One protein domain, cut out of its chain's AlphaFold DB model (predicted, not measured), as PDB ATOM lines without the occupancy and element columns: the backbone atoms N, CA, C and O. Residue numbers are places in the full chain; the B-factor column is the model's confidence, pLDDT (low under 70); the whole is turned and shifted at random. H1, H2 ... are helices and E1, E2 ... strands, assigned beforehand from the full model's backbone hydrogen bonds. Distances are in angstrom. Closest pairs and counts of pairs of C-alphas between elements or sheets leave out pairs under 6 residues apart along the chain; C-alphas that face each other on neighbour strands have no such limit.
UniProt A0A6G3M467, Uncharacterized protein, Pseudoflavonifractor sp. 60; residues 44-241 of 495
ATOM      1  N   GLU A  44      45.236 115.274  65.725       88.12
ATOM      2  CA  GLU A  44      44.276 114.535  64.916       88.12
ATOM      3  C   GLU A  44      44.911 113.232  64.468       88.12
ATOM      4  O   GLU A  44      45.967 113.235  63.842       88.12
ATOM      5  N   ARG A  45      44.285 112.106  64.799       87.88
ATOM      6  CA  ARG A  45      44.762 110.802  64.351       87.88
ATOM      7  C   ARG A  45      44.488 110.656  62.859       87.88
ATOM      8  O   ARG A  45      43.336 110.665  62.444       87.88
ATOM      9  N   VAL A  46      45.557 110.508  62.086       85.81
ATOM     10  CA  VAL A  46      45.513 110.322  60.631       85.81
ATOM     11  C   VAL A  46      45.342 108.847  60.302       85.81
ATOM     12  O   VAL A  46      44.533 108.488  59.452       85.81
ATOM     13  N   ARG A  47      46.102 107.984  60.983       83.19
ATOM     14  CA  ARG A  47      46.187 106.565  60.648       83.19
ATOM     15  C   ARG A  47      46.554 105.718  61.865       83.19
ATOM     16  O   ARG A  47      47.270 106.176  62.752       83.19
ATOM     17  N   TRP A  48      46.076 104.477  61.879       85.31
ATOM     18  CA  TRP A  48      46.521 103.435  62.804       85.31
ATOM     19  C   TRP A  48      47.690 102.635  62.229       85.31
ATOM     20  O   TRP A  48      47.720 102.342  61.035       85.31
ATOM     21  N   ILE A  49      48.612 102.248  63.104       85.88
ATOM     22  CA  ILE A  49      49.689 101.299  62.824       85.88
ATOM     23  C   ILE A  49      49.410 100.054  63.659       85.88
ATOM     24  O   ILE A  49      49.271 100.135  64.884       85.88
ATOM     25  N   PHE A  50      49.300  98.908  63.005       85.69
ATOM     26  CA  PHE A  50      48.989  97.647  63.665       85.69
ATOM     27  C   PHE A  50      50.256  96.873  64.001       85.69
ATOM     28  O   PHE A  50      51.313  97.108  63.421       85.69
ATOM     29  N   ASN A  51      50.152  95.960  64.967       86.62
ATOM     30  CA  ASN A  51      51.239  95.034  65.224       86.62
ATOM     31  C   ASN A  51      51.300  93.975  64.114       86.62
ATOM     32  O   ASN A  51      50.531  93.011  64.101       86.62
ATOM     33  N   GLU A  52      52.225  94.184  63.191       84.75
ATOM     34  CA  GLU A  52      52.511  93.294  62.066       84.75
ATOM     35  C   GLU A  52      53.806  92.503  62.282       84.75
ATOM     36  O   GLU A  52      54.131  91.638  61.483       84.75
ATOM     37  N   GLN A  53      54.533  92.744  63.376       84.38
ATOM     38  CA  GLN A  53      55.775  92.040  63.679       84.38
ATOM     39  C   GLN A  53      55.545  90.991  64.782       84.38
ATOM     40  O   GLN A  53      54.956  91.294  65.827       84.38
ATOM     41  N   PRO A  54      55.999  89.743  64.598       81.44
ATOM     42  CA  PRO A  54      55.954  88.748  65.643       81.44
ATOM     43  C   PRO A  54      56.842  89.200  66.811       81.44
ATOM     44  O   PRO A  54      57.850  89.886  66.605       81.44
ATOM     45  N   PRO A  55      56.498  88.814  68.050       79.44
ATOM     46  CA  PRO A  55      57.365  89.054  69.193       79.44
ATOM     47  C   PRO A  55      58.778  88.524  68.922       79.44
ATOM     48  O   PRO A  55      58.945  87.434  68.376       79.44
ATOM     49  N   ALA A  56      59.810  89.265  69.318       78.31
ATOM     50  CA  ALA A  56      61.184  88.777  69.234       78.31
ATOM     51  C   ALA A  56      61.430  87.683  70.286       78.31
ATOM     52  O   ALA A  56      60.846  87.708  71.373       78.31
ATOM     53  N   SER A  57      62.238  86.669  69.961       76.25
ATOM     54  CA  SER A  57      62.522  85.571  70.902       76.25
ATOM     55  C   SER A  57      63.193  86.105  72.168       76.25
ATOM     56  O   SER A  57      64.133  86.895  72.088       76.25
ATOM     57  N   GLY A  58      62.657  85.739  73.334       80.88
ATOM     58  CA  GLY A  58      63.156  86.170  74.642       80.88
ATOM     59  C   GLY A  58      63.044  87.671  74.952       80.88
ATOM     60  O   GLY A  58      63.455  88.077  76.036       80.88
ATOM     61  N   CYS A  59      62.513  88.507  74.050       87.69
ATOM     62  CA  CYS A  59      62.313  89.929  74.324       87.69
ATOM     63  C   CYS A  59      61.095  90.117  75.245       87.69
ATOM     64  O   CYS A  59      60.003  89.667  74.894       87.69
ATOM     65  N   PRO A  60      61.232  90.818  76.386       90.38
ATOM     66  CA  PRO A  60      60.122  91.046  77.313       90.38
ATOM     67  C   PRO A  60      59.130  92.110  76.815       90.38
ATOM     68  O   PRO A  60      58.098  92.322  77.444       90.38
ATOM     69  N   VAL A  61      59.443  92.819  75.725       91.94
ATOM     70  CA  VAL A  61      58.621  93.909  75.192       91.94
ATOM     71  C   VAL A  61      57.919  93.473  73.918       91.94
ATOM     72  O   VAL A  61      58.550  93.018  72.965       91.94
ATOM     73  N   ILE A  62      56.606  93.690  73.880       90.69
ATOM     74  CA  ILE A  62      55.784  93.451  72.696       90.69
ATOM     75  C   ILE A  62      55.186  94.775  72.225       90.69
ATOM     76  O   ILE A  62      54.633  95.551  73.008       90.69
ATOM     77  N   PHE A  63      55.282  95.028  70.920       91.31
ATOM     78  CA  PHE A  63      54.589  96.140  70.281       91.31
ATOM     79  C   PHE A  63      53.098  95.821  70.180       91.31
ATOM     80  O   PHE A  63      52.718  94.770  69.675       91.31
ATOM     81  N   LEU A  64      52.235  96.715  70.658       89.25
ATOM     82  CA  LEU A  64      50.789  96.499  70.596       89.25
ATOM     83  C   LEU A  64      50.164  97.179  69.387       89.25
ATOM     84  O   LEU A  64      49.440  96.552  68.619       89.25
ATOM     85  N   ARG A  65      50.396  98.485  69.261       88.50
ATOM     86  CA  ARG A  65      49.851  99.327  68.195       88.50
ATOM     87  C   ARG A  65      50.523 100.688  68.206       88.50
ATOM     88  O   ARG A  65      51.052 101.121  69.230       88.50
ATOM     89  N   GLY A  66      50.414 101.393  67.095       89.25
ATOM     90  CA  GLY A  66      50.812 102.781  66.964       89.25
ATOM     91  C   GLY A  66      49.742 103.618  66.278       89.25
ATOM     92  O   GLY A  66      48.739 103.108  65.780       89.25
ATOM     93  N   ALA A  67      49.955 104.922  66.254       88.88
ATOM     94  CA  ALA A  67      49.132 105.854  65.509       88.88
ATOM     95  C   ALA A  67      50.001 106.968  64.932       88.88
ATOM     96  O   ALA A  67      50.900 107.480  65.603       88.88
ATOM     97  N   VAL A  68      49.682 107.367  63.705       88.81
ATOM     98  CA  VAL A  68      50.190 108.598  63.107       88.81
ATOM     99  C   VAL A  68      49.225 109.717  63.464       88.81
ATOM    100  O   VAL A  68      48.029 109.657  63.155       88.81
ATOM    101  N   LEU A  69      49.741 110.734  64.138       89.81
ATOM    102  CA  LEU A  69      49.010 111.903  64.594       89.81
ATOM    103  C   LEU A  69      49.496 113.138  63.841       89.81
ATOM    104  O   LEU A  69      50.690 113.371  63.721       89.81
ATOM    105  N   LYS A  70      48.572 113.981  63.401       89.62
ATOM    106  CA  LYS A  70      48.866 115.309  62.875       89.62
ATOM    107  C   LYS A  70      48.678 116.333  63.980       89.62
ATOM    108  O   LYS A  70      47.567 116.499  64.494       89.62
ATOM    109  N   ASP A  71      49.744 117.027  64.355       89.62
ATOM    110  CA  ASP A  71      49.645 118.155  65.280       89.62
ATOM    111  C   ASP A  71      49.089 119.369  64.529       89.62
ATOM    112  O   ASP A  71      49.710 119.896  63.607       89.62
ATOM    113  N   LYS A  72      47.899 119.840  64.910       87.38
ATOM    114  CA  LYS A  72      47.270 120.999  64.263       87.38
ATOM    115  C   LYS A  72      48.026 122.298  64.518       87.38
ATOM    116  O   LYS A  72      47.882 123.217  63.718       87.38
ATOM    117  N   ALA A  73      48.804 122.379  65.600       85.56
ATOM    118  CA  ALA A  73      49.568 123.574  65.944       85.56
ATOM    119  C   ALA A  73      50.856 123.685  65.119       85.56
ATOM    120  O   ALA A  73      51.140 124.741  64.568       85.56
ATOM    121  N   THR A  74      51.617 122.593  65.014       85.06
ATOM    122  CA  THR A  74      52.927 122.581  64.333       85.06
ATOM    123  C   THR A  74      52.866 122.062  62.899       85.06
ATOM    124  O   THR A  74      53.846 122.175  62.173       85.06
ATOM    125  N   ARG A  75      51.728 121.488  62.483       85.06
ATOM    126  CA  ARG A  75      51.504 120.812  61.191       85.06
ATOM    127  C   ARG A  75      52.400 119.593  60.940       85.06
ATOM    128  O   ARG A  75      52.319 119.027  59.854       85.06
ATOM    129  N   LYS A  76      53.163 119.154  61.945       87.06
ATOM    130  CA  LYS A  76      54.023 117.968  61.896       87.06
ATOM    131  C   LYS A  76      53.231 116.669  62.034       87.06
ATOM    132  O   LYS A  76      52.195 116.633  62.711       87.06
ATOM    133  N   ASN A  77      53.764 115.607  61.435       87.94
ATOM    134  CA  ASN A  77      53.319 114.241  61.680       87.94
ATOM    135  C   ASN A  77      54.125 113.657  62.841       87.94
ATOM    136  O   ASN A  77      55.348 113.749  62.882       87.94
ATOM    137  N   LEU A  78      53.423 113.066  63.795       89.94
ATOM    138  CA  LEU A  78      53.985 112.479  64.996       89.94
ATOM    139  C   LEU A  78      53.591 111.010  65.058       89.94
ATOM    140  O   LEU A  78      52.447 110.650  64.781       89.94
ATOM    141  N   LEU A  79      54.528 110.173  65.465       90.38
ATOM    142  CA  LEU A  79      54.331 108.758  65.691       90.38
ATOM    143  C   LEU A  79      54.152 108.508  67.191       90.38
ATOM    144  O   LEU A  79      55.018 108.832  68.001       90.38
ATOM    145  N   GLN A  80      53.016 107.924  67.559       92.31
ATOM    146  CA  GLN A  80      52.733 107.473  68.917       92.31
ATOM    147  C   GLN A  80      52.725 105.949  68.928       92.31
ATOM    148  O   GLN A  80      51.956 105.341  68.187       92.31
ATOM    149  N   LEU A  81      53.543 105.327  69.773       92.81
ATOM    150  CA  LEU A  81      53.634 103.870  69.885       92.81
ATOM    151  C   LEU A  81      53.176 103.410  71.266       92.81
ATOM    152  O   LEU A  81      53.342 104.117  72.258       92.81
ATOM    153  N   LYS A  82      52.593 102.215  71.332       93.31
ATOM    154  CA  LYS A  82      52.202 101.558  72.574       93.31
ATOM    155  C   LYS A  82      52.833 100.175  72.643       93.31
ATOM    156  O   LYS A  82      52.667  99.365  71.729       93.31
ATOM    157  N   PHE A  83      53.483  99.904  73.764       94.31
ATOM    158  CA  PHE A  83      54.142  98.642  74.081       94.31
ATOM    159  C   PHE A  83      53.563  98.043  75.358       94.31
ATOM    160  O   PHE A  83      52.939  98.754  76.149       94.31
ATOM    161  N   ILE A  84      53.797  96.751  75.563       94.00
ATOM    162  CA  ILE A  84      53.514  96.041  76.811       94.00
ATOM    163  C   ILE A  84      54.761  95.321  77.308       94.00
ATOM    164  O   ILE A  84      55.541  94.801  76.506       94.00
ATOM    165  N   ASN A  85      54.923  95.279  78.627       94.75
ATOM    166  CA  ASN A  85      55.850  94.367  79.274       94.75
ATOM    167  C   ASN A  85      55.189  92.988  79.423       94.75
ATOM    168  O   ASN A  85      54.347  92.789  80.293       94.75
ATOM    169  N   ALA A  86      55.558  92.046  78.561       90.81
ATOM    170  CA  ALA A  86      55.123  90.652  78.635       90.81
ATOM    171  C   ALA A  86      56.054  89.783  79.504       90.81
ATOM    172  O   ALA A  86      55.763  88.612  79.736       90.81
ATOM    173  N   GLY A  87      57.174  90.339  79.979       90.25
ATOM    174  CA  GLY A  87      58.077  89.671  80.910       90.25
ATOM    175  C   GLY A  87      57.589  89.735  82.357       90.25
ATOM    176  O   GLY A  87      56.628  90.426  82.689       90.25
ATOM    177  N   THR A  88      58.283  89.028  83.246       91.12
ATOM    178  CA  THR A  88      57.977  88.993  84.688       91.12
ATOM    179  C   THR A  88      58.632  90.133  85.471       91.12
ATOM    180  O   THR A  88      58.161  90.493  86.547       91.12
ATOM    181  N   GLN A  89      59.711  90.710  84.942       95.06
ATOM    182  CA  GLN A  89      60.495  91.745  85.612       95.06
ATOM    183  C   GLN A  89      60.026  93.151  85.241       95.06
ATOM    184  O   GLN A  89      59.658  93.415  84.096       95.06
ATOM    185  N   THR A  90      60.101  94.082  86.190       97.06
ATOM    186  CA  THR A  90      59.791  95.496  85.954       97.06
ATOM    187  C   THR A  90      60.837  96.137  85.047       97.06
ATOM    188  O   THR A  90      62.032  96.120  85.352       97.06
ATOM    189  N   ILE A  91      60.393  96.751  83.951       97.44
ATOM    190  CA  ILE A  91      61.266  97.440  83.001       97.44
ATOM    191  C   ILE A  91      61.508  98.874  83.472       97.44
ATOM    192  O   ILE A  91      60.573  99.645  83.691       97.44
ATOM    193  N   LYS A  92      62.785  99.251  83.570       97.12
ATOM    194  CA  LYS A  92      63.231 100.610  83.882       97.12
ATOM    195  C   LYS A  92      63.404 101.457  82.625       97.12
ATOM    196  O   LYS A  92      62.979 102.609  82.619       97.12
ATOM    197  N   SER A  93      64.012 100.901  81.577       96.25
ATOM    198  CA  SER A  93      64.163 101.586  80.292       96.25
ATOM    199  C   SER A  93      64.187 100.633  79.100       96.25
ATOM    200  O   SER A  93      64.577  99.471  79.218       96.25
ATOM    201  N   ALA A  94      63.762 101.136  77.945       95.62
ATOM    202  CA  ALA A  94      63.722 100.398  76.689       95.62
ATOM    203  C   ALA A  94      64.284 101.246  75.544       95.62
ATOM    204  O   ALA A  94      63.997 102.439  75.448       95.62
ATOM    205  N   TYR A  95      65.065 100.613  74.676       94.44
ATOM    206  CA  TYR A  95      65.713 101.242  73.531       94.44
ATOM    207  C   TYR A  95      65.313 100.491  72.266       94.44
ATOM    208  O   TYR A  95      65.452  99.265  72.195       94.44
ATOM    209  N   ALA A  96      64.807 101.222  71.280       91.69
ATOM    210  CA  ALA A  96      64.321 100.647  70.037       91.69
ATOM    211  C   ALA A  96      64.671 101.528  68.837       91.69
ATOM    212  O   ALA A  96      64.561 102.749  68.910       91.69
ATOM    213  N   ALA A  97      65.038 100.902  67.725       89.94
ATOM    214  CA  ALA A  97      65.133 101.544  66.423       89.94
ATOM    215  C   ALA A  97      63.848 101.261  65.637       89.94
ATOM    216  O   ALA A  97      63.396 100.117  65.589       89.94
ATOM    217  N   ILE A  98      63.249 102.294  65.051       89.19
ATOM    218  CA  ILE A  98      62.011 102.185  64.275       89.19
ATOM    219  C   ILE A  98      62.342 102.454  62.813       89.19
ATOM    220  O   ILE A  98      62.624 103.592  62.441       89.19
ATOM    221  N   ASP A  99      62.305 101.397  62.013       86.56
ATOM    222  CA  ASP A  99      62.448 101.436  60.563       86.56
ATOM    223  C   ASP A  99      61.074 101.588  59.896       86.56
ATOM    224  O   ASP A  99      60.056 101.118  60.413       86.56
ATOM    225  N   PHE A 100      61.057 102.213  58.720       82.94
ATOM    226  CA  PHE A 100      59.855 102.422  57.916       82.94
ATOM    227  C   PHE A 100      59.921 101.608  56.637       82.94
ATOM    228  O   PHE A 100      60.944 101.622  55.949       82.94
ATOM    229  N   ILE A 101      58.820 100.932  56.328       78.69
ATOM    230  CA  ILE A 101      58.686 100.072  55.158       78.69
ATOM    231  C   ILE A 101      57.634 100.666  54.211       78.69
ATOM    232  O   ILE A 101      56.587 101.156  54.667       78.69
ATOM    233  N   ASP A 102      57.949 100.674  52.915       73.88
ATOM    234  CA  ASP A 102      57.048 101.099  51.842       73.88
ATOM    235  C   ASP A 102      56.022 100.015  51.462       73.88
ATOM    236  O   ASP A 102      55.865  99.000  52.139       73.88
ATOM    237  N   ASP A 103      55.245 100.273  50.415       70.50
ATOM    238  CA  ASP A 103      54.258  99.343  49.866       70.50
ATOM    239  C   ASP A 103      54.877  98.164  49.099       70.50
ATOM    240  O   ASP A 103      54.202  97.149  48.919       70.50
ATOM    241  N   ALA A 104      56.146  98.262  48.693       68.94
ATOM    242  CA  ALA A 104      56.900  97.170  48.084       68.94
ATOM    243  C   ALA A 104      57.522  96.221  49.129       68.94
ATOM    244  O   ALA A 104      57.943  95.116  48.781       68.94
ATOM    245  N   GLY A 105      57.530  96.608  50.408       69.94
ATOM    246  CA  GLY A 105      58.170  95.848  51.483       69.94
ATOM    247  C   GLY A 105      59.633  96.239  51.716       69.94
ATOM    248  O   GLY A 105      60.300  95.623  52.552       69.94
ATOM    249  N   ASP A 106      60.111  97.285  51.043       74.38
ATOM    250  CA  ASP A 106      61.471  97.793  51.145       74.38
ATOM    251  C   ASP A 106      61.581  98.891  52.212       74.38
ATOM    252  O   ASP A 106      60.636  99.615  52.537       74.38
ATOM    253  N   ARG A 107      62.770  99.023  52.813       76.00
ATOM    254  CA  ARG A 107      63.032 100.073  53.808       76.00
ATOM    255  C   ARG A 107      63.199 101.420  53.102       76.00
ATOM    256  O   ARG A 107      64.107 101.571  52.290       76.00
ATOM    257  N   ILE A 108      62.409 102.421  53.501       72.38
ATOM    258  CA  ILE A 108      62.273 103.720  52.803       72.38
ATOM    259  C   ILE A 108      63.592 104.523  52.707       72.38
ATOM    260  O   ILE A 108      63.731 105.366  51.828       72.38
ATOM    261  N   ALA A 109      64.587 104.245  53.555       59.81
ATOM    262  CA  ALA A 109      66.010 104.522  53.320       59.81
ATOM    263  C   ALA A 109      66.831 103.963  54.494       59.81
ATOM    264  O   ALA A 109      66.562 104.303  55.654       59.81
ATOM    265  N   SER A 110      67.864 103.162  54.217       51.16
ATOM    266  CA  SER A 110      68.817 102.694  55.235       51.16
ATOM    267  C   SER A 110      69.481 103.885  55.941       51.16
ATOM    268  O   SER A 110      70.208 104.649  55.314       51.16
ATOM    269  N   GLY A 111      69.223 104.052  57.245       54.25
ATOM    270  CA  GLY A 111      69.796 105.123  58.079       54.25
ATOM    271  C   GLY A 111      68.813 106.199  58.560       54.25
ATOM    272  O   GLY A 111      69.203 107.062  59.339       54.25
ATOM    273  N   SER A 112      67.540 106.134  58.158       67.62
ATOM    274  CA  SER A 112      66.479 107.062  58.602       67.62
ATOM    275  C   SER A 112      65.675 106.571  59.819       67.62
ATOM    276  O   SER A 112      64.654 107.162  60.174       67.62
ATOM    277  N   ALA A 113      66.125 105.493  60.468       81.06
ATOM    278  CA  ALA A 113      65.426 104.900  61.600       81.06
ATOM    279  C   ALA A 113      65.334 105.872  62.784       81.06
ATOM    280  O   ALA A 113      66.334 106.460  63.207       81.06
ATOM    281  N   ILE A 114      64.145 105.987  63.376       88.06
ATOM    282  CA  ILE A 114      63.982 106.761  64.608       88.06
ATOM    283  C   ILE A 114      64.554 105.944  65.763       88.06
ATOM    284  O   ILE A 114      64.047 104.867  66.081       88.06
ATOM    285  N   GLN A 115      65.580 106.481  66.419       90.88
ATOM    286  CA  GLN A 115      66.081 105.942  67.678       90.88
ATOM    287  C   GLN A 115      65.169 106.415  68.812       90.88
ATOM    288  O   GLN A 115      65.144 107.594  69.165       90.88
ATOM    289  N   ALA A 116      64.373 105.495  69.347       92.56
ATOM    290  CA  ALA A 116      63.460 105.746  70.444       92.56
ATOM    291  C   ALA A 116      64.063 105.256  71.762       92.56
ATOM    292  O   ALA A 116      64.348 104.068  71.945       92.56
ATOM    293  N   GLU A 117      64.196 106.187  72.701       94.88
ATOM    294  CA  GLU A 117      64.615 105.910  74.069       94.88
ATOM    295  C   GLU A 117      63.445 106.164  75.016       94.88
ATOM    296  O   GLU A 117      62.915 107.275  75.094       94.88
ATOM    297  N   TYR A 118      63.048 105.117  75.733       95.88
ATOM    298  CA  TYR A 118      62.025 105.163  76.769       95.88
ATOM    299  C   TYR A 118      62.725 105.032  78.119       95.88
ATOM    300  O   TYR A 118      63.046 103.926  78.556       95.88
ATOM    301  N   LEU A 119      63.007 106.169  78.749       94.56
ATOM    302  CA  LEU A 119      63.725 106.249  80.021       94.56
ATOM    303  C   LEU A 119      62.748 106.356  81.197       94.56
ATOM    304  O   LEU A 119      61.652 106.893  81.046       94.56
ATOM    305  N   ASP A 120      63.157 105.831  82.353       91.56
ATOM    306  CA  ASP A 120      62.428 105.901  83.629       91.56
ATOM    307  C   ASP A 120      60.937 105.519  83.534       91.56
ATOM    308  O   ASP A 120      60.068 106.118  84.168       91.56
ATOM    309  N   ILE A 121      60.630 104.489  82.737       93.62
ATOM    310  CA  ILE A 121      59.251 104.052  82.471       93.62
ATOM    311  C   ILE A 121      58.603 103.313  83.647       93.62
ATOM    312  O   ILE A 121      57.381 103.364  83.765       93.62
ATOM    313  N   ASN A 122      59.397 102.648  84.499       93.69
ATOM    314  CA  ASN A 122      58.944 101.849  85.650       93.69
ATOM    315  C   ASN A 122      57.705 100.982  85.335       93.69
ATOM    316  O   ASN A 122      56.655 101.103  85.967       93.69
ATOM    317  N   CYS A 123      57.813 100.153  84.298       96.12
ATOM    318  CA  CYS A 123      56.703  99.389  83.739       96.12
ATOM    319  C   CYS A 123      56.685  97.968  84.315       96.12
ATOM    320  O   CYS A 123      57.565  97.162  84.000       96.12
ATOM    321  N   ALA A 124      55.703  97.657  85.168       96.00
ATOM    322  CA  ALA A 124      55.550  96.327  85.756       96.00
ATOM    323  C   ALA A 124      55.096  95.287  84.715       96.00
ATOM    324  O   ALA A 124      54.743  95.630  83.587       96.00
ATOM    325  N   SER A 125      55.132  94.005  85.080       93.00
ATOM    326  CA  SER A 125      54.613  92.925  84.230       93.00
ATOM    327  C   SER A 125      53.136  93.162  83.888       93.00
ATOM    328  O   SER A 125      52.336  93.470  84.769       93.00
ATOM    329  N   GLY A 126      52.783  93.054  82.606       91.12
ATOM    330  CA  GLY A 126      51.441  93.320  82.080       91.12
ATOM    331  C   GLY A 126      51.108  94.800  81.854       91.12
ATOM    332  O   GLY A 126      50.102  95.103  81.210       91.12
ATOM    333  N   ASP A 127      51.944  95.734  82.320       94.44
ATOM    334  CA  ASP A 127      51.711  97.165  82.122       94.44
ATOM    335  C   ASP A 127      52.153  97.646  80.737       94.44
ATOM    336  O   ASP A 127      52.953  97.022  80.033       94.44
ATOM    337  N   THR A 128      51.635  98.815  80.344       94.81
ATOM    338  CA  THR A 128      51.877  99.401  79.018       94.81
ATOM    339  C   THR A 128      52.612 100.734  79.076       94.81
ATOM    340  O   THR A 128      52.333 101.583  79.928       94.81
ATOM    341  N   PHE A 129      53.508 100.955  78.116       95.75
ATOM    342  CA  PHE A 129      54.316 102.171  78.011       95.75
ATOM    343  C   PHE A 129      54.442 102.666  76.561       95.75
ATOM    344  O   PHE A 129      53.954 102.048  75.616       95.75
ATOM    345  N   GLY A 130      55.073 103.830  76.391       93.38
ATOM    346  CA  GLY A 130      55.280 104.484  75.095       93.38
ATOM    347  C   GLY A 130      54.168 105.459  74.704       93.38
ATOM    348  O   GLY A 130      54.458 106.495  74.114       93.38
ATOM    349  N   GLN A 131      52.921 105.243  75.152       90.94
ATOM    350  CA  GLN A 131      51.770 106.063  74.736       90.94
ATOM    351  C   GLN A 131      51.864 107.559  75.087       90.94
ATOM    352  O   GLN A 131      51.060 108.351  74.607       90.94
ATOM    353  N   LYS A 132      52.788 107.976  75.954       90.62
ATOM    354  CA  LYS A 132      52.965 109.391  76.324       90.62
ATOM    355  C   LYS A 132      54.025 110.102  75.478       90.62
ATOM    356  O   LYS A 132      54.051 111.328  75.475       90.62
ATOM    357  N   GLN A 133      54.875 109.353  74.783       92.50
ATOM    358  CA  GLN A 133      55.961 109.886  73.972       92.50
ATOM    359  C   GLN A 133      55.509 109.975  72.515       92.50
ATOM    360  O   GLN A 133      54.933 109.036  71.967       92.50
ATOM    361  N   LEU A 134      55.746 111.136  71.908       91.62
ATOM    362  CA  LEU A 134      55.478 111.396  70.500       91.62
ATOM    363  C   LEU A 134      56.820 111.534  69.791       91.62
ATOM    364  O   LEU A 134      57.634 112.371  70.175       91.62
ATOM    365  N   LEU A 135      57.042 110.702  68.783       90.31
ATOM    366  CA  LEU A 135      58.248 110.705  67.966       90.31
ATOM    367  C   LEU A 135      57.982 111.537  66.708       90.31
ATOM    368  O   LEU A 135      56.905 111.426  66.126       90.31
ATOM    369  N   ASP A 136      58.918 112.393  66.298       88.19
ATOM    370  CA  ASP A 136      58.759 113.171  65.063       88.19
ATOM    371  C   ASP A 136      58.909 112.227  63.865       88.19
ATOM    372  O   ASP A 136      59.973 111.649  63.663       88.19
ATOM    373  N   LEU A 137      57.825 112.031  63.111       83.50
ATOM    374  CA  LEU A 137      57.820 111.167  61.929       83.50
ATOM    375  C   LEU A 137      58.423 111.885  60.709       83.50
ATOM    376  O   LEU A 137      58.737 111.249  59.706       83.50
ATOM    377  N   GLY A 138      58.560 113.214  60.769       78.25
ATOM    378  CA  GLY A 138      58.910 114.027  59.613       78.25
ATOM    379  C   GLY A 138      57.852 113.952  58.505       78.25
ATOM    380  O   GLY A 138      56.651 113.804  58.753       78.25
ATOM    381  N   GLU A 139      58.303 114.068  57.257       69.75
ATOM    382  CA  GLU A 139      57.451 113.974  56.060       69.75
ATOM    383  C   GLU A 139      57.252 112.531  55.574       69.75
ATOM    384  O   GLU A 139      56.647 112.303  54.529       69.75
ATOM    385  N   ILE A 140      57.735 111.544  56.336       64.94
ATOM    386  CA  ILE A 140      57.712 110.143  55.928       64.94
ATOM    387  C   ILE A 140      56.257 109.659  55.891       64.94
ATOM    388  O   ILE A 140      55.583 109.543  56.917       64.94
ATOM    389  N   GLY A 141      55.774 109.343  54.689       63.06
ATOM    390  CA  GLY A 141      54.472 108.721  54.439       63.06
ATOM    391  C   GLY A 141      54.453 107.229  54.775       63.06
ATOM    392  O   GLY A 141      53.903 106.446  54.009       63.06
ATOM    393  N   ALA A 142      55.096 106.822  55.874       59.59
ATOM    394  CA  ALA A 142      55.317 105.416  56.180       59.59
ATOM    395  C   ALA A 142      53.999 104.650  56.334       59.59
ATOM    396  O   ALA A 142      53.078 105.081  57.040       59.59
ATOM    397  N   ILE A 143      53.935 103.492  55.676       64.25
ATOM    398  CA  ILE A 143      52.761 102.620  55.671       64.25
ATOM    399  C   ILE A 143      52.914 101.528  56.728       64.25
ATOM    400  O   ILE A 143      51.960 101.271  57.467       64.25
ATOM    401  N   HIS A 144      54.121 100.978  56.851       77.56
ATOM    402  CA  HIS A 144      54.474  99.905  57.771       77.56
ATOM    403  C   HIS A 144      55.710 100.296  58.593       77.56
ATOM    404  O   HIS A 144      56.533 101.104  58.154       77.56
ATOM    405  N   ILE A 145      55.831  99.747  59.804       84.19
ATOM    406  CA  ILE A 145      57.001  99.961  60.664       84.19
ATOM    407  C   ILE A 145      57.568  98.628  61.133       84.19
ATOM    408  O   ILE A 145      56.817  97.692  61.403       84.19
ATOM    409  N   VAL A 146      58.883  98.587  61.314       85.75
ATOM    410  CA  VAL A 146      59.582  97.498  62.001       85.75
ATOM    411  C   VAL A 146      60.319  98.080  63.191       85.75
ATOM    412  O   VAL A 146      60.969  99.118  63.087       85.75
ATOM    413  N   ILE A 147      60.183  97.433  64.344       88.19
ATOM    414  CA  ILE A 147      60.780  97.889  65.595       88.19
ATOM    415  C   ILE A 147      61.847  96.887  65.999       88.19
ATOM    416  O   ILE A 147      61.539  95.760  66.373       88.19
ATOM    417  N   THR A 148      63.096  97.335  65.981       87.94
ATOM    418  CA  THR A 148      64.235  96.547  66.444       87.94
ATOM    419  C   THR A 148      64.597  96.971  67.860       87.94
ATOM    420  O   THR A 148      65.100  98.075  68.078       87.94
ATOM    421  N   TYR A 149      64.358  96.105  68.846       89.12
ATOM    422  CA  TYR A 149      64.757  96.375  70.233       89.12
ATOM    423  C   TYR A 149      66.254  96.142  70.404       89.12
ATOM    424  O   TYR A 149      66.722  95.030  70.194       89.12
ATOM    425  N   SER A 150      67.010  97.155  70.822       88.12
ATOM    426  CA  SER A 150      68.460  97.025  71.016       88.12
ATOM    427  C   SER A 150      68.817  96.603  72.441       88.12
ATOM    428  O   SER A 150      69.698  95.767  72.656       88.12
ATOM    429  N   LYS A 151      68.128  97.175  73.433       91.25
ATOM    430  CA  LYS A 151      68.430  96.985  74.855       91.25
ATOM    431  C   LYS A 151      67.197  97.239  75.713       91.25
ATOM    432  O   LYS A 151      66.523  98.250  75.527       91.25
ATOM    433  N   ILE A 152      66.968  96.387  76.708       94.44
ATOM    434  CA  ILE A 152      65.973  96.589  77.766       94.44
ATOM    435  C   ILE A 152      66.693  96.504  79.113       94.44
ATOM    436  O   ILE A 152      67.433  95.554  79.357       94.44
ATOM    437  N   VAL A 153      66.507  97.502  79.973       95.50
ATOM    438  CA  VAL A 153      67.093  97.553  81.320       95.50
ATOM    439  C   VAL A 153      65.984  97.343  82.338       95.50
ATOM    440  O   VAL A 153      64.970  98.045  82.305       95.50
ATOM    441  N   PHE A 154      66.182  96.405  83.254       97.06
ATOM    442  CA  PHE A 154      65.229  96.091  84.310       97.06
ATOM    443  C   PHE A 154      65.516  96.888  85.587       97.06
ATOM    444  O   PHE A 154      66.585  97.478  85.763       97.06
ATOM    445  N   ALA A 155      64.529  96.951  86.479       95.56
ATOM    446  CA  ALA A 155      64.626  97.691  87.737       95.56
ATOM    447  C   ALA A 155      65.702  97.132  88.686       95.56
ATOM    448  O   ALA A 155      66.269  97.892  89.467       95.56
ATOM    449  N   ASP A 156      66.011  95.836  88.587       94.44
ATOM    450  CA  ASP A 156      67.069  95.161  89.348       94.44
ATOM    451  C   ASP A 156      68.486  95.406  88.788       94.44
ATOM    452  O   ASP A 156      69.474  94.957  89.366       94.44
ATOM    453  N   GLY A 157      68.600  96.143  87.677       91.56
ATOM    454  CA  GLY A 157      69.864  96.458  87.014       91.56
ATOM    455  C   GLY A 157      70.311  95.428  85.976       91.56
ATOM    456  O   GLY A 157      71.299  95.675  85.281       91.56
ATOM    457  N   THR A 158      69.592  94.314  85.813       95.00
ATOM    458  CA  THR A 158      69.864  93.363  84.732       95.00
ATOM    459  C   THR A 158      69.467  93.952  83.375       95.00
ATOM    460  O   THR A 158      68.676  94.896  83.272       95.00
ATOM    461  N   VAL A 159      70.075  93.439  82.302       93.50
ATOM    462  CA  VAL A 159      69.917  93.995  80.953       93.50
ATOM    463  C   VAL A 159      69.698  92.878  79.949       93.50
ATOM    464  O   VAL A 159      70.568  92.030  79.760       93.50
ATOM    465  N   TRP A 160      68.573  92.937  79.244       92.31
ATOM    466  CA  TRP A 160      68.358  92.161  78.032       92.31
ATOM    467  C   TRP A 160      68.934  92.914  76.827       92.31
ATOM    468  O   TRP A 160      68.762  94.131  76.696       92.31
ATOM    469  N   ARG A 161      69.626  92.200  75.940       89.69
ATOM    470  CA  ARG A 161      70.155  92.721  74.671       89.69
ATOM    471  C   ARG A 161      69.711  91.802  73.547       89.69
ATOM    472  O   ARG A 161      69.659  90.589  73.746       89.69
ATOM    473  N   ALA A 162      69.426  92.375  72.382       81.31
ATOM    474  CA  ALA A 162      69.146  91.563  71.207       81.31
ATOM    475  C   ALA A 162      70.354  90.679  70.862       81.31
ATOM    476  O   ALA A 162      71.497  91.142  70.886       81.31
ATOM    477  N   GLY A 163      70.088  89.408  70.556       68.62
ATOM    478  CA  GLY A 163      71.071  88.519  69.940       68.62
ATOM    479  C   GLY A 163      71.369  88.930  68.494       68.62
ATOM    480  O   GLY A 163      70.647  89.735  67.906       68.62
ATOM    481  N   THR A 164      72.432  88.368  67.915       50.50
ATOM    482  CA  THR A 164      72.860  88.610  66.522       50.50
ATOM    483  C   THR A 164      71.880  88.092  65.467       50.50
ATOM    484  O   THR A 164      71.949  88.533  64.321       50.50
ATOM    485  N   ASP A 165      70.943  87.218  65.843       48.12
ATOM    486  CA  ASP A 165      69.882  86.738  64.957       48.12
ATOM    487  C   ASP A 165      68.790  87.808  64.858       48.12
ATOM    488  O   ASP A 165      67.876  87.916  65.681       48.12
ATOM    489  N   ALA A 166      68.982  88.679  63.871       47.97
ATOM    490  CA  ALA A 166      68.202  89.878  63.635       47.97
ATOM    491  C   ALA A 166      66.692  89.602  63.561       47.97
ATOM    492  O   ALA A 166      66.236  88.677  62.887       47.97
ATOM    493  N   GLN A 167      65.924  90.483  64.209       54.62
ATOM    494  CA  GLN A 167      64.461  90.605  64.185       54.62
ATOM    495  C   GLN A 167      63.955  91.000  62.785       54.62
ATOM    496  O   GLN A 167      63.349  92.051  62.597       54.62
ATOM    497  N   THR A 168      64.237  90.180  61.778       50.66
ATOM    498  CA  THR A 168      63.842  90.425  60.392       50.66
ATOM    499  C   THR A 168      62.666  89.517  60.086       50.66
ATOM    500  O   THR A 168      62.824  88.446  59.510       50.66
ATOM    501  N   SER A 169      61.476  89.904  60.542       59.41
ATOM    502  CA  SER A 169      60.259  89.286  60.025       59.41
ATOM    503  C   SER A 169      59.716  90.138  58.889       59.41
ATOM    504  O   SER A 169      59.719  91.367  58.958       59.41
ATOM    505  N   SER A 170      59.183  89.468  57.872       65.25
ATOM    506  CA  SER A 170      58.246  90.111  56.957       65.25
ATOM    507  C   SER A 170      57.016  90.589  57.750       65.25
ATOM    508  O   SER A 170      56.640  89.912  58.722       65.25
ATOM    509  N   PRO A 171      56.401  91.732  57.400       74.88
ATOM    510  CA  PRO A 171      55.152  92.171  58.006       74.88
ATOM    511  C   PRO A 171      54.070  91.093  57.869       74.88
ATOM    512  O   PRO A 171      53.791  90.595  56.781       74.88
ATOM    513  N   VAL A 172      53.449  90.722  58.985       81.31
ATOM    514  CA  VAL A 172      52.313  89.805  59.026       81.31
ATOM    515  C   VAL A 172      51.045  90.603  58.720       81.31
ATOM    516  O   VAL A 172      50.685  91.466  59.531       81.31
ATOM    517  N   PRO A 173      50.319  90.297  57.626       79.69
ATOM    518  CA  PRO A 173      49.106  91.014  57.255       79.69
ATOM    519  C   PRO A 173      48.078  91.088  58.389       79.69
ATOM    520  O   PRO A 173      47.967  90.195  59.240       79.69
ATOM    521  N   VAL A 174      47.312  92.178  58.404       84.31
ATOM    522  CA  VAL A 174      46.282  92.435  59.415       84.31
ATOM    523  C   VAL A 174      44.912  92.465  58.761       84.31
ATOM    524  O   VAL A 174      44.564  93.395  58.033       84.31
ATOM    525  N   THR A 175      44.095  91.469  59.089       87.00
ATOM    526  CA  THR A 175      42.683  91.447  58.715       87.00
ATOM    527  C   THR A 175      41.861  92.167  59.781       87.00
ATOM    528  O   THR A 175      41.781  91.725  60.930       87.00
ATOM    529  N   LEU A 176      41.221  93.280  59.417       86.75
ATOM    530  CA  LEU A 176      40.340  94.003  60.337       86.75
ATOM    531  C   LEU A 176      39.019  93.258  60.525       86.75
ATOM    532  O   LEU A 176      38.359  92.912  59.544       86.75
ATOM    533  N   LEU A 177      38.583  93.091  61.777       88.94
ATOM    534  CA  LEU A 177      37.347  92.365  62.091       88.94
ATOM    535  C   LEU A 177      36.136  92.995  61.386       88.94
ATOM    536  O   LEU A 177      35.330  92.298  60.770       88.94
ATOM    537  N   LYS A 178      36.062  94.330  61.396       86.69
ATOM    538  CA  LYS A 178      34.993  95.110  60.760       86.69
ATOM    539  C   LYS A 178      34.811  94.785  59.272       86.69
ATOM    540  O   LYS A 178      33.680  94.725  58.808       86.69
ATOM    541  N   ASN A 179      35.901  94.535  58.545       86.62
ATOM    542  CA  ASN A 179      35.855  94.265  57.104       86.62
ATOM    543  C   ASN A 179      35.336  92.858  56.783       86.62
ATOM    544  O   ASN A 179      34.963  92.588  55.648       86.62
ATOM    545  N   THR A 180      35.317  91.966  57.773       87.44
ATOM    546  CA  THR A 180      34.833  90.586  57.618       87.44
ATOM    547  C   THR A 180      33.388  90.399  58.071       87.44
ATOM    548  O   THR A 180      32.809  89.340  57.851       87.44
ATOM    549  N   LEU A 181      32.804  91.416  58.709       88.31
ATOM    550  CA  LEU A 181      31.453  91.367  59.255       88.31
ATOM    551  C   LEU A 181      30.420  91.980  58.296       88.31
ATOM    552  O   LEU A 181      30.731  92.948  57.591       88.31
ATOM    553  N   PRO A 182      29.162  91.495  58.344       88.00
ATOM    554  CA  PRO A 182      28.038  92.146  57.680       88.00
ATOM    555  C   PRO A 182      27.916  93.629  58.080       88.00
ATOM    556  O   PRO A 182      28.182  93.958  59.246       88.00
ATOM    557  N   PRO A 183      27.495  94.532  57.167       87.31
ATOM    558  CA  PRO A 183      27.390  95.973  57.424       87.31
ATOM    559  C   PRO A 183      26.633  96.330  58.710       87.31
ATOM    560  O   PRO A 183      26.984  97.281  59.408       87.31
ATOM    561  N   GLU A 184      25.626  95.536  59.069       87.44
ATOM    562  CA  GLU A 184      24.760  95.736  60.226       87.44
ATOM    563  C   GLU A 184      25.471  95.533  61.571       87.44
ATOM    564  O   GLU A 184      24.968  96.013  62.591       87.44
ATOM    565  N   LEU A 185      26.590  94.802  61.590       86.38
ATOM    566  CA  LEU A 185      27.361  94.459  62.791       86.38
ATOM    567  C   LEU A 185      28.668  95.239  62.905       86.38
ATOM    568  O   LEU A 185      29.311  95.228  63.952       86.38
ATOM    569  N   GLN A 186      29.050  95.968  61.862       85.31
ATOM    570  CA  GLN A 186      30.275  96.759  61.853       85.31
ATOM    571  C   GLN A 186      30.313  97.851  62.936       85.31
ATOM    572  O   GLN A 186      31.395  98.248  63.359       85.31
ATOM    573  N   SER A 187      29.152  98.337  63.386       83.12
ATOM    574  CA  SER A 187      29.018  99.309  64.484       83.12
ATOM    575  C   SER A 187      29.130  98.689  65.882       83.12
ATOM    576  O   SER A 187      29.210  99.416  66.871       83.12
ATOM    577  N   GLU A 188      29.120  97.360  65.985       82.75
ATOM    578  CA  GLU A 188      29.303  96.631  67.245       82.75
ATOM    579  C   GLU A 188      30.781  96.406  67.580       82.75
ATOM    580  O   GLU A 188      31.119  96.043  68.707       82.75
ATOM    581  N   VAL A 189      31.665  96.649  66.613       80.19
ATOM    582  CA  VAL A 189      33.111  96.537  66.771       80.19
ATOM    583  C   VAL A 189      33.681  97.887  67.192       80.19
ATOM    584  O   VAL A 189      33.502  98.897  66.513       80.19
ATOM    585  N   SER A 190      34.371  97.906  68.331       69.06
ATOM    586  CA  SER A 190      35.038  99.105  68.844       69.06
ATOM    587  C   SER A 190      36.385  99.353  68.150       69.06
ATOM    588  O   SER A 190      36.982  98.440  67.583       69.06
ATOM    589  N   GLU A 191      36.933 100.566  68.287       58.69
ATOM    590  CA  GLU A 191      38.322 100.866  67.890       58.69
ATOM    591  C   GLU A 191      39.380 100.084  68.700       58.69
ATOM    592  O   GLU A 191      40.572 100.181  68.421       58.69
ATOM    593  N   GLU A 192      38.978  99.341  69.729       52.44
ATOM    594  CA  GLU A 192      39.852  98.525  70.577       52.44
ATOM    595  C   GLU A 192      39.785  97.034  70.199       52.44
ATOM    596  O   GLU A 192      40.664  96.261  70.577       52.44
ATOM    597  N   THR A 193      38.785  96.636  69.403       59.84
ATOM    598  CA  THR A 193      38.562  95.277  68.881       59.84
ATOM    599  C   THR A 193      38.868  95.255  67.385       59.84
ATOM    600  O   THR A 193      37.981  95.194  66.541       59.84
ATOM    601  N   ILE A 194      40.138  95.418  67.041       69.62
ATOM    602  CA  ILE A 194      40.509  95.877  65.704       69.62
ATOM    603  C   ILE A 194      40.635  94.719  64.711       69.62
ATOM    604  O   ILE A 194      40.236  94.840  63.550       69.62
ATOM    605  N   CYS A 195      41.156  93.585  65.171       84.62
ATOM    606  CA  CYS A 195      41.612  92.516  64.291       84.62
ATOM    607  C   CYS A 195      40.714  91.283  64.377       84.62
ATOM    608  O   CYS A 195      40.172  90.957  65.435       84.62
ATOM    609  N   LYS A 196      40.585  90.572  63.256       89.38
ATOM    610  CA  LYS A 196      40.003  89.235  63.235       89.38
ATOM    611  C   LYS A 196      40.932  88.287  64.008       89.38
ATOM    612  O   LYS A 196      42.131  88.272  63.726       89.38
ATOM    613  N   PRO A 197      40.414  87.513  64.974       91.06
ATOM    614  CA  PRO A 197      41.213  86.502  65.640       91.06
ATOM    615  C   PRO A 197      41.451  85.319  64.700       91.06
ATOM    616  O   PRO A 197      40.503  84.724  64.181       91.06
ATOM    617  N   GLU A 198      42.713  84.975  64.474       90.06
ATOM    618  CA  GLU A 198      43.104  83.913  63.548       90.06
ATOM    619  C   GLU A 198      44.410  83.245  63.971       90.06
ATOM    620  O   GLU A 198      45.250  83.850  64.640       90.06
ATOM    621  N   THR A 199      44.551  81.976  63.597       90.62
ATOM    622  CA  THR A 199      45.827  81.267  63.693       90.62
ATOM    623  C   THR A 199      46.640  81.632  62.461       90.62
ATOM    624  O   THR A 199      46.104  81.656  61.355       90.62
ATOM    625  N   LEU A 200      47.908  81.943  62.675       87.50
ATOM    626  CA  LEU A 200      48.874  82.311  61.654       87.50
ATOM    627  C   LEU A 200      49.939  81.213  61.565       87.50
ATOM    628  O   LEU A 200      50.043  80.350  62.443       87.50
ATOM    629  N   ASP A 201      50.751  81.261  60.517       81.31
ATOM    630  CA  ASP A 201      51.868  80.333  60.355       81.31
ATOM    631  C   ASP A 201      52.894  80.471  61.496       81.31
ATOM    632  O   ASP A 201      52.913  81.448  62.251       81.31
ATOM    633  N   ASN A 202      53.777  79.476  61.626       79.44
ATOM    634  CA  ASN A 202      54.880  79.463  62.600       79.44
ATOM    635  C   ASN A 202      54.442  79.499  64.077       79.44
ATOM    636  O   ASN A 202      55.163  80.006  64.936       79.44
ATOM    637  N   GLY A 203      53.262  78.951  64.388       84.81
ATOM    638  CA  GLY A 203      52.770  78.857  65.767       84.81
ATOM    639  C   GLY A 203      52.378  80.209  66.365       84.81
ATOM    640  O   GLY A 203      52.451  80.388  67.581       84.81
ATOM    641  N   LEU A 204      51.993  81.163  65.516       88.69
ATOM    642  CA  LEU A 204      51.484  82.467  65.919       88.69
ATOM    643  C   LEU A 204      49.955  82.476  65.894       88.69
ATOM    644  O   LEU A 204      49.309  81.785  65.107       88.69
ATOM    645  N   TRP A 205      49.354  83.323  66.713       91.44
ATOM    646  CA  TRP A 205      47.952  83.683  66.575       91.44
ATOM    647  C   TRP A 205      47.748  85.167  66.848       91.44
ATOM    648  O   TRP A 205      48.531  85.822  67.545       91.44
ATOM    649  N   ARG A 206      46.688  85.715  66.259       90.94
ATOM    650  CA  ARG A 206      46.318  87.119  66.402       90.94
ATOM    651  C   ARG A 206      45.121  87.249  67.324       90.94
ATOM    652  O   ARG A 206      44.091  86.616  67.115       90.94
ATOM    653  N   CYS A 207      45.238  88.110  68.328       91.44
ATOM    654  CA  CYS A 207      44.131  88.436  69.217       91.44
ATOM    655  C   CYS A 207      43.235  89.537  68.626       91.44
ATOM    656  O   CYS A 207      43.686  90.380  67.852       91.44
ATOM    657  N   THR A 208      41.985  89.614  69.088       89.94
ATOM    658  CA  THR A 208      41.038  90.709  68.794       89.94
ATOM    659  C   THR A 208      41.577  92.109  69.111       89.94
ATOM    660  O   THR A 208      41.246  93.070  68.420       89.94
ATOM    661  N   CYS A 209      42.448  92.238  70.118       87.44
ATOM    662  CA  CYS A 209      43.111  93.501  70.459       87.44
ATOM    663  C   CYS A 209      44.270  93.880  69.513       87.44
ATOM    664  O   CYS A 209      44.864  94.945  69.673       87.44
ATOM    665  N   GLY A 210      44.610  93.012  68.553       86.94
ATOM    666  CA  GLY A 210      45.685  93.199  67.578       86.94
ATOM    667  C   GLY A 210      47.046  92.631  67.986       86.94
ATOM    668  O   GLY A 210      47.931  92.562  67.137       86.94
ATOM    669  N   CYS A 211      47.215  92.180  69.233       88.94
ATOM    670  CA  CYS A 211      48.459  91.555  69.690       88.94
ATOM    671  C   CYS A 211      48.737  90.248  68.929       88.94
ATOM    672  O   CYS A 211      47.847  89.400  68.818       88.94
ATOM    673  N   LEU A 212      49.971  90.091  68.445       89.31
ATOM    674  CA  LEU A 212      50.508  88.826  67.945       89.31
ATOM    675  C   LEU A 212      51.101  88.034  69.108       89.31
ATOM    676  O   LEU A 212      51.884  88.573  69.888       89.31
ATOM    677  N   VAL A 213      50.708  86.771  69.225       88.81
ATOM    678  CA  VAL A 213      51.079  85.887  70.333       88.81
ATOM    679  C   VAL A 213      51.706  84.626  69.757       88.81
ATOM    680  O   VAL A 213      51.192  84.073  68.786       88.81
ATOM    681  N   ARG A 214      52.816  84.168  70.342       85.38
ATOM    682  CA  ARG A 214      53.393  82.852  70.042       85.38
ATOM    683  C   ARG A 214      52.773  81.813  70.960       85.38
ATOM    684  O   ARG A 214      52.774  82.015  72.166       85.38
ATOM    685  N   ASN A 215      52.360  80.675  70.407       80.12
ATOM    686  CA  ASN A 215      51.848  79.544  71.189       80.12
ATOM    687  C   ASN A 215      52.846  79.075  72.263       80.12
ATOM    688  O   ASN A 215      52.440  78.633  73.328       80.12
ATOM    689  N   ILE A 216      54.153  79.198  72.001       75.19
ATOM    690  CA  ILE A 216      55.210  78.797  72.943       75.19
ATOM    691  C   ILE A 216      55.273  79.728  74.168       75.19
ATOM    692  O   ILE A 216      55.629  79.278  75.253       75.19
ATOM    693  N   ASP A 217      54.905  81.005  74.016       72.50
ATOM    694  CA  ASP A 217      54.949  81.990  75.109       72.50
ATOM    695  C   ASP A 217      53.713  81.893  76.030       72.50
ATOM    696  O   ASP A 217      53.680  82.521  77.090       72.50
ATOM    697  N   GLY A 218      52.699  81.109  75.641       76.12
ATOM    698  CA  GLY A 218      51.488  80.840  76.413       76.12
ATOM    699  C   GLY A 218      50.193  80.929  75.599       76.12
ATOM    700  O   GLY A 218      50.146  81.472  74.494       76.12
ATOM    701  N   ASP A 219      49.106  80.431  76.192       85.12
ATOM    702  CA  ASP A 219      47.791  80.321  75.536       85.12
ATOM    703  C   ASP A 219      46.940  81.599  75.627       85.12
ATOM    704  O   ASP A 219      45.850  81.682  75.053       85.12
ATOM    705  N   THR A 220      47.414  82.607  76.363       91.75
ATOM    706  CA  THR A 220      46.685  83.852  76.636       91.75
ATOM    707  C   THR A 220      47.399  85.068  76.069       91.75
ATOM    708  O   THR A 220      48.617  85.198  76.169       91.75
ATOM    709  N   CYS A 221      46.633  86.019  75.543       91.06
ATOM    710  CA  CYS A 221      47.162  87.289  75.065       91.06
ATOM    711  C   CYS A 221      47.753  88.117  76.223       91.06
ATOM    712  O   CYS A 221      47.028  88.414  77.172       91.06
ATOM    713  N   PRO A 222      48.999  88.610  76.137       88.06
ATOM    714  CA  PRO A 222      49.608  89.392  77.214       88.06
ATOM    715  C   PRO A 222      48.894  90.731  77.466       88.06
ATOM    716  O   PRO A 222      48.966  91.263  78.565       88.06
ATOM    717  N   ASN A 223      48.174  91.273  76.474       89.81
ATOM    718  CA  ASN A 223      47.493  92.568  76.589       89.81
ATOM    719  C   ASN A 223      46.065  92.490  77.144       89.81
ATOM    720  O   ASN A 223      45.680  93.337  77.942       89.81
ATOM    721  N   CYS A 224      45.254  91.525  76.705       89.25
ATOM    722  CA  CYS A 224      43.851  91.415  77.141       89.25
ATOM    723  C   CYS A 224      43.534  90.120  77.893       89.25
ATOM    724  O   CYS A 224      42.386  89.926  78.281       89.25
ATOM    725  N   GLN A 225      44.524  89.240  78.069       91.19
ATOM    726  CA  GLN A 225      44.434  87.967  78.793       91.19
ATOM    727  C   GLN A 225      43.418  86.964  78.226       91.19
ATOM    728  O   GLN A 225      43.149  85.939  78.844       91.19
ATOM    729  N   GLN A 226      42.879  87.217  77.032       91.69
ATOM    730  CA  GLN A 226      41.994  86.277  76.351       91.69
ATOM    731  C   GLN A 226      42.785  85.117  75.757       91.69
ATOM    732  O   GLN A 226      43.880  85.322  75.228       91.69
ATOM    733  N   THR A 227      42.196  83.925  75.776       93.69
ATOM    734  CA  THR A 227      42.648  82.810  74.935       93.69
ATOM    735  C   THR A 227      42.205  83.005  73.485       93.69
ATOM    736  O   THR A 227      41.309  83.807  73.198       93.69
ATOM    737  N   LEU A 228      42.791  82.247  72.553       92.62
ATOM    738  CA  LEU A 228      42.371  82.258  71.148       92.62
ATOM    739  C   LEU A 228      40.871  81.948  70.989       92.62
ATOM    740  O   LEU A 228      40.181  82.626  70.229       92.62
ATOM    741  N   GLU A 229      40.349  80.975  71.738       92.75
ATOM    742  CA  GLU A 229      38.932  80.599  71.665       92.75
ATOM    743  C   GLU A 229      38.012  81.686  72.224       92.75
ATOM    744  O   GLU A 229      37.021  82.039  71.588       92.75
ATOM    745  N   GLN A 230      38.380  82.321  73.340       92.81
ATOM    746  CA  GLN A 230      37.634  83.472  73.863       92.81
ATOM    747  C   GLN A 230      37.655  84.655  72.887       92.81
ATOM    748  O   GLN A 230      36.649  85.346  72.708       92.81
ATOM    749  N   ALA A 231      38.795  84.892  72.232       91.38
ATOM    750  CA  ALA A 231      38.923  85.922  71.212       91.38
ATOM    751  C   ALA A 231      37.987  85.625  70.023       91.38
ATOM    752  O   ALA A 231      37.221  86.508  69.630       91.38
ATOM    753  N   ARG A 232      37.978  84.384  69.512       92.44
ATOM    754  CA  ARG A 232      37.076  83.912  68.441       92.44
ATOM    755  C   ARG A 232      35.606  84.032  68.817       92.44
ATOM    756  O   ARG A 232      34.829  84.588  68.043       92.44
ATOM    757  N   GLU A 233      35.234  83.577  70.006       91.56
ATOM    758  CA  GLU A 233      33.865  83.663  70.509       91.56
ATOM    759  C   GLU A 233      33.412  85.125  70.603       91.56
ATOM    760  O   GLU A 233      32.356  85.488  70.085       91.56
ATOM    761  N   SER A 234      34.240  86.000  71.181       88.44
ATOM    762  CA  SER A 234      33.915  87.424  71.334       88.44
ATOM    763  C   SER A 234      33.774  88.181  70.006       88.44
ATOM    764  O   SER A 234      33.061  89.186  69.954       88.44
ATOM    765  N   ALA A 235      34.438  87.697  68.951       88.12
ATOM    766  CA  ALA A 235      34.383  88.227  67.592       88.12
ATOM    767  C   ALA A 235      33.329  87.534  66.711       88.12
ATOM    768  O   ALA A 235      33.159  87.907  65.549       88.12
ATOM    769  N   SER A 236      32.632  86.521  67.235       90.50
ATOM    770  CA  SER A 236      31.646  85.758  66.476       90.50
ATOM    771  C   SER A 236      30.393  86.582  66.176       90.50
ATOM    772  O   SER A 236      29.934  87.402  66.979       90.50
ATOM    773  N   VAL A 237      29.801  86.323  65.010       90.12
ATOM    774  CA  VAL A 237      28.569  86.980  64.550       90.12
ATOM    775  C   VAL A 237      27.443  86.825  65.576       90.12
ATOM    776  O   VAL A 237      26.795  87.808  65.925       90.12
ATOM    777  N   SER A 238      27.265  85.626  66.137       90.69
ATOM    778  CA  SER A 238      26.203  85.328  67.108       90.69
ATOM    779  C   SER A 238      26.309  86.167  68.388       90.69
ATOM    780  O   SER A 238      25.300  86.676  68.889       90.69
ATOM    781  N   VAL A 239      27.525  86.365  68.908       90.56
ATOM    782  CA  VAL A 239      27.769  87.198  70.095       90.56
ATOM    783  C   VAL A 239      27.537  88.675  69.783       90.56
ATOM    784  O   VAL A 239      26.900  89.375  70.576       90.56
ATOM    785  N   LEU A 240      27.993  89.159  68.625       89.50
ATOM    786  CA  LEU A 240      27.788  90.551  68.211       89.50
ATOM    787  C   LEU A 240      26.303  90.868  67.963       89.50
ATOM    788  O   LEU A 240      25.816  91.911  68.402       89.50
ATOM    789  N   GLU A 241      25.543  89.953  67.361       92.06
ATOM    790  CA  GLU A 241      24.089  90.082  67.203       92.06
ATOM    791  C   GLU A 241      23.355  90.130  68.543       92.06
ATOM    792  O   GLU A 241      22.400  90.893  68.719       92.06
TER     793      GLU A 241
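This is residues 44 to 241 of the 495 residues of an uncharacterized protein of Pseudoflavonifractor sp. 60 (UniProt A0A6G3M467). Two four-stranded sheets, E1 E2 E3 E6 and E5 E4 E7 E8, make a sandwich, partly face to face with their strands crossed; beside it is a smaller, loop-rich lobe with the little sheet E9 E10 E11 and three short helices. Residues 162 to 176 lead from the sandwich to that lobe. The printed part has 198 residues, with strands E1 to E8, then H1, E9 to E11, H2 and H3 along the chain; the three sheets are antiparallel in the orders given. The class is mostly strand, with under half of the residues in named elements. The whole is compact, with a radius of gyration of the C-alphas of 17.1 A and spans of 48 by 40 by 31 A.

In the first sheet, E1 is residues 44 to 50, from C-alpha 44 at (44.276, 114.535, 64.916), E2 61 to 71, 27.7 A long, E3 77 to 85, 26.7 A, and E6 134 to 136. In the second, E5 is residues 114 to 118, E4 91 to 101, 28.1 A, E7 144 to 154, 28.9 A, and E8 159 to 161. H1 is residues 177 to 180, E9 198 to 200, E10 204 to 206, E11 212 to 214, H2 228 to 234, and H3 237 to 241, ending at C-alpha 241 at (24.089, 90.082, 67.203).

E1 E2 E3 form a meander, each strand the antiparallel neighbour of the one before; N 49 and O 66 are 2.8 A apart, N 67 and O 80 2.8 A. E3 and E6 have N 79 and O 135 at 2.8 A. E2 bends by 59 degrees at residue 64, and E7 by 58 degrees at residue 150. In the second sheet, N 116 and O 96 are 2.8 A apart, N 97 and O 148 2.8 A, and N 152 and O 160 2.9 A. Both sheets are strongly twisted, and their strands stand at 60 degrees to each other. E9 E10 E11 form another meander, with N 200 and O 204 at 2.8 A and N 205 and O 213 at 2.9 A. H2 only grazes this sheet with residues 228 to 232; the C-alphas of Trp 205 and Leu 228 are 7.4 A apart. H3 is close to H2 but not clearly touching, with C-alphas 233 and 239 closest at 7.1 A. H1 touches no helix. In H2 and H3 every O i to N i+4 pair is within hydrogen-bond range; H1 is too short for one.

The C-alphas of Gly 157 and Glu 184, the two farthest apart, are 52.5 A apart. The printed part has no cut. The long links are E4 to E5, E5 to E6, E8 to H1, H1 to E9 and E11 to H2. The mean pLDDT of the printed part is 84.9; residues 104 to 105, 109 to 112, 139 to 143, 163 to 170 and 190 to 194 are under 70.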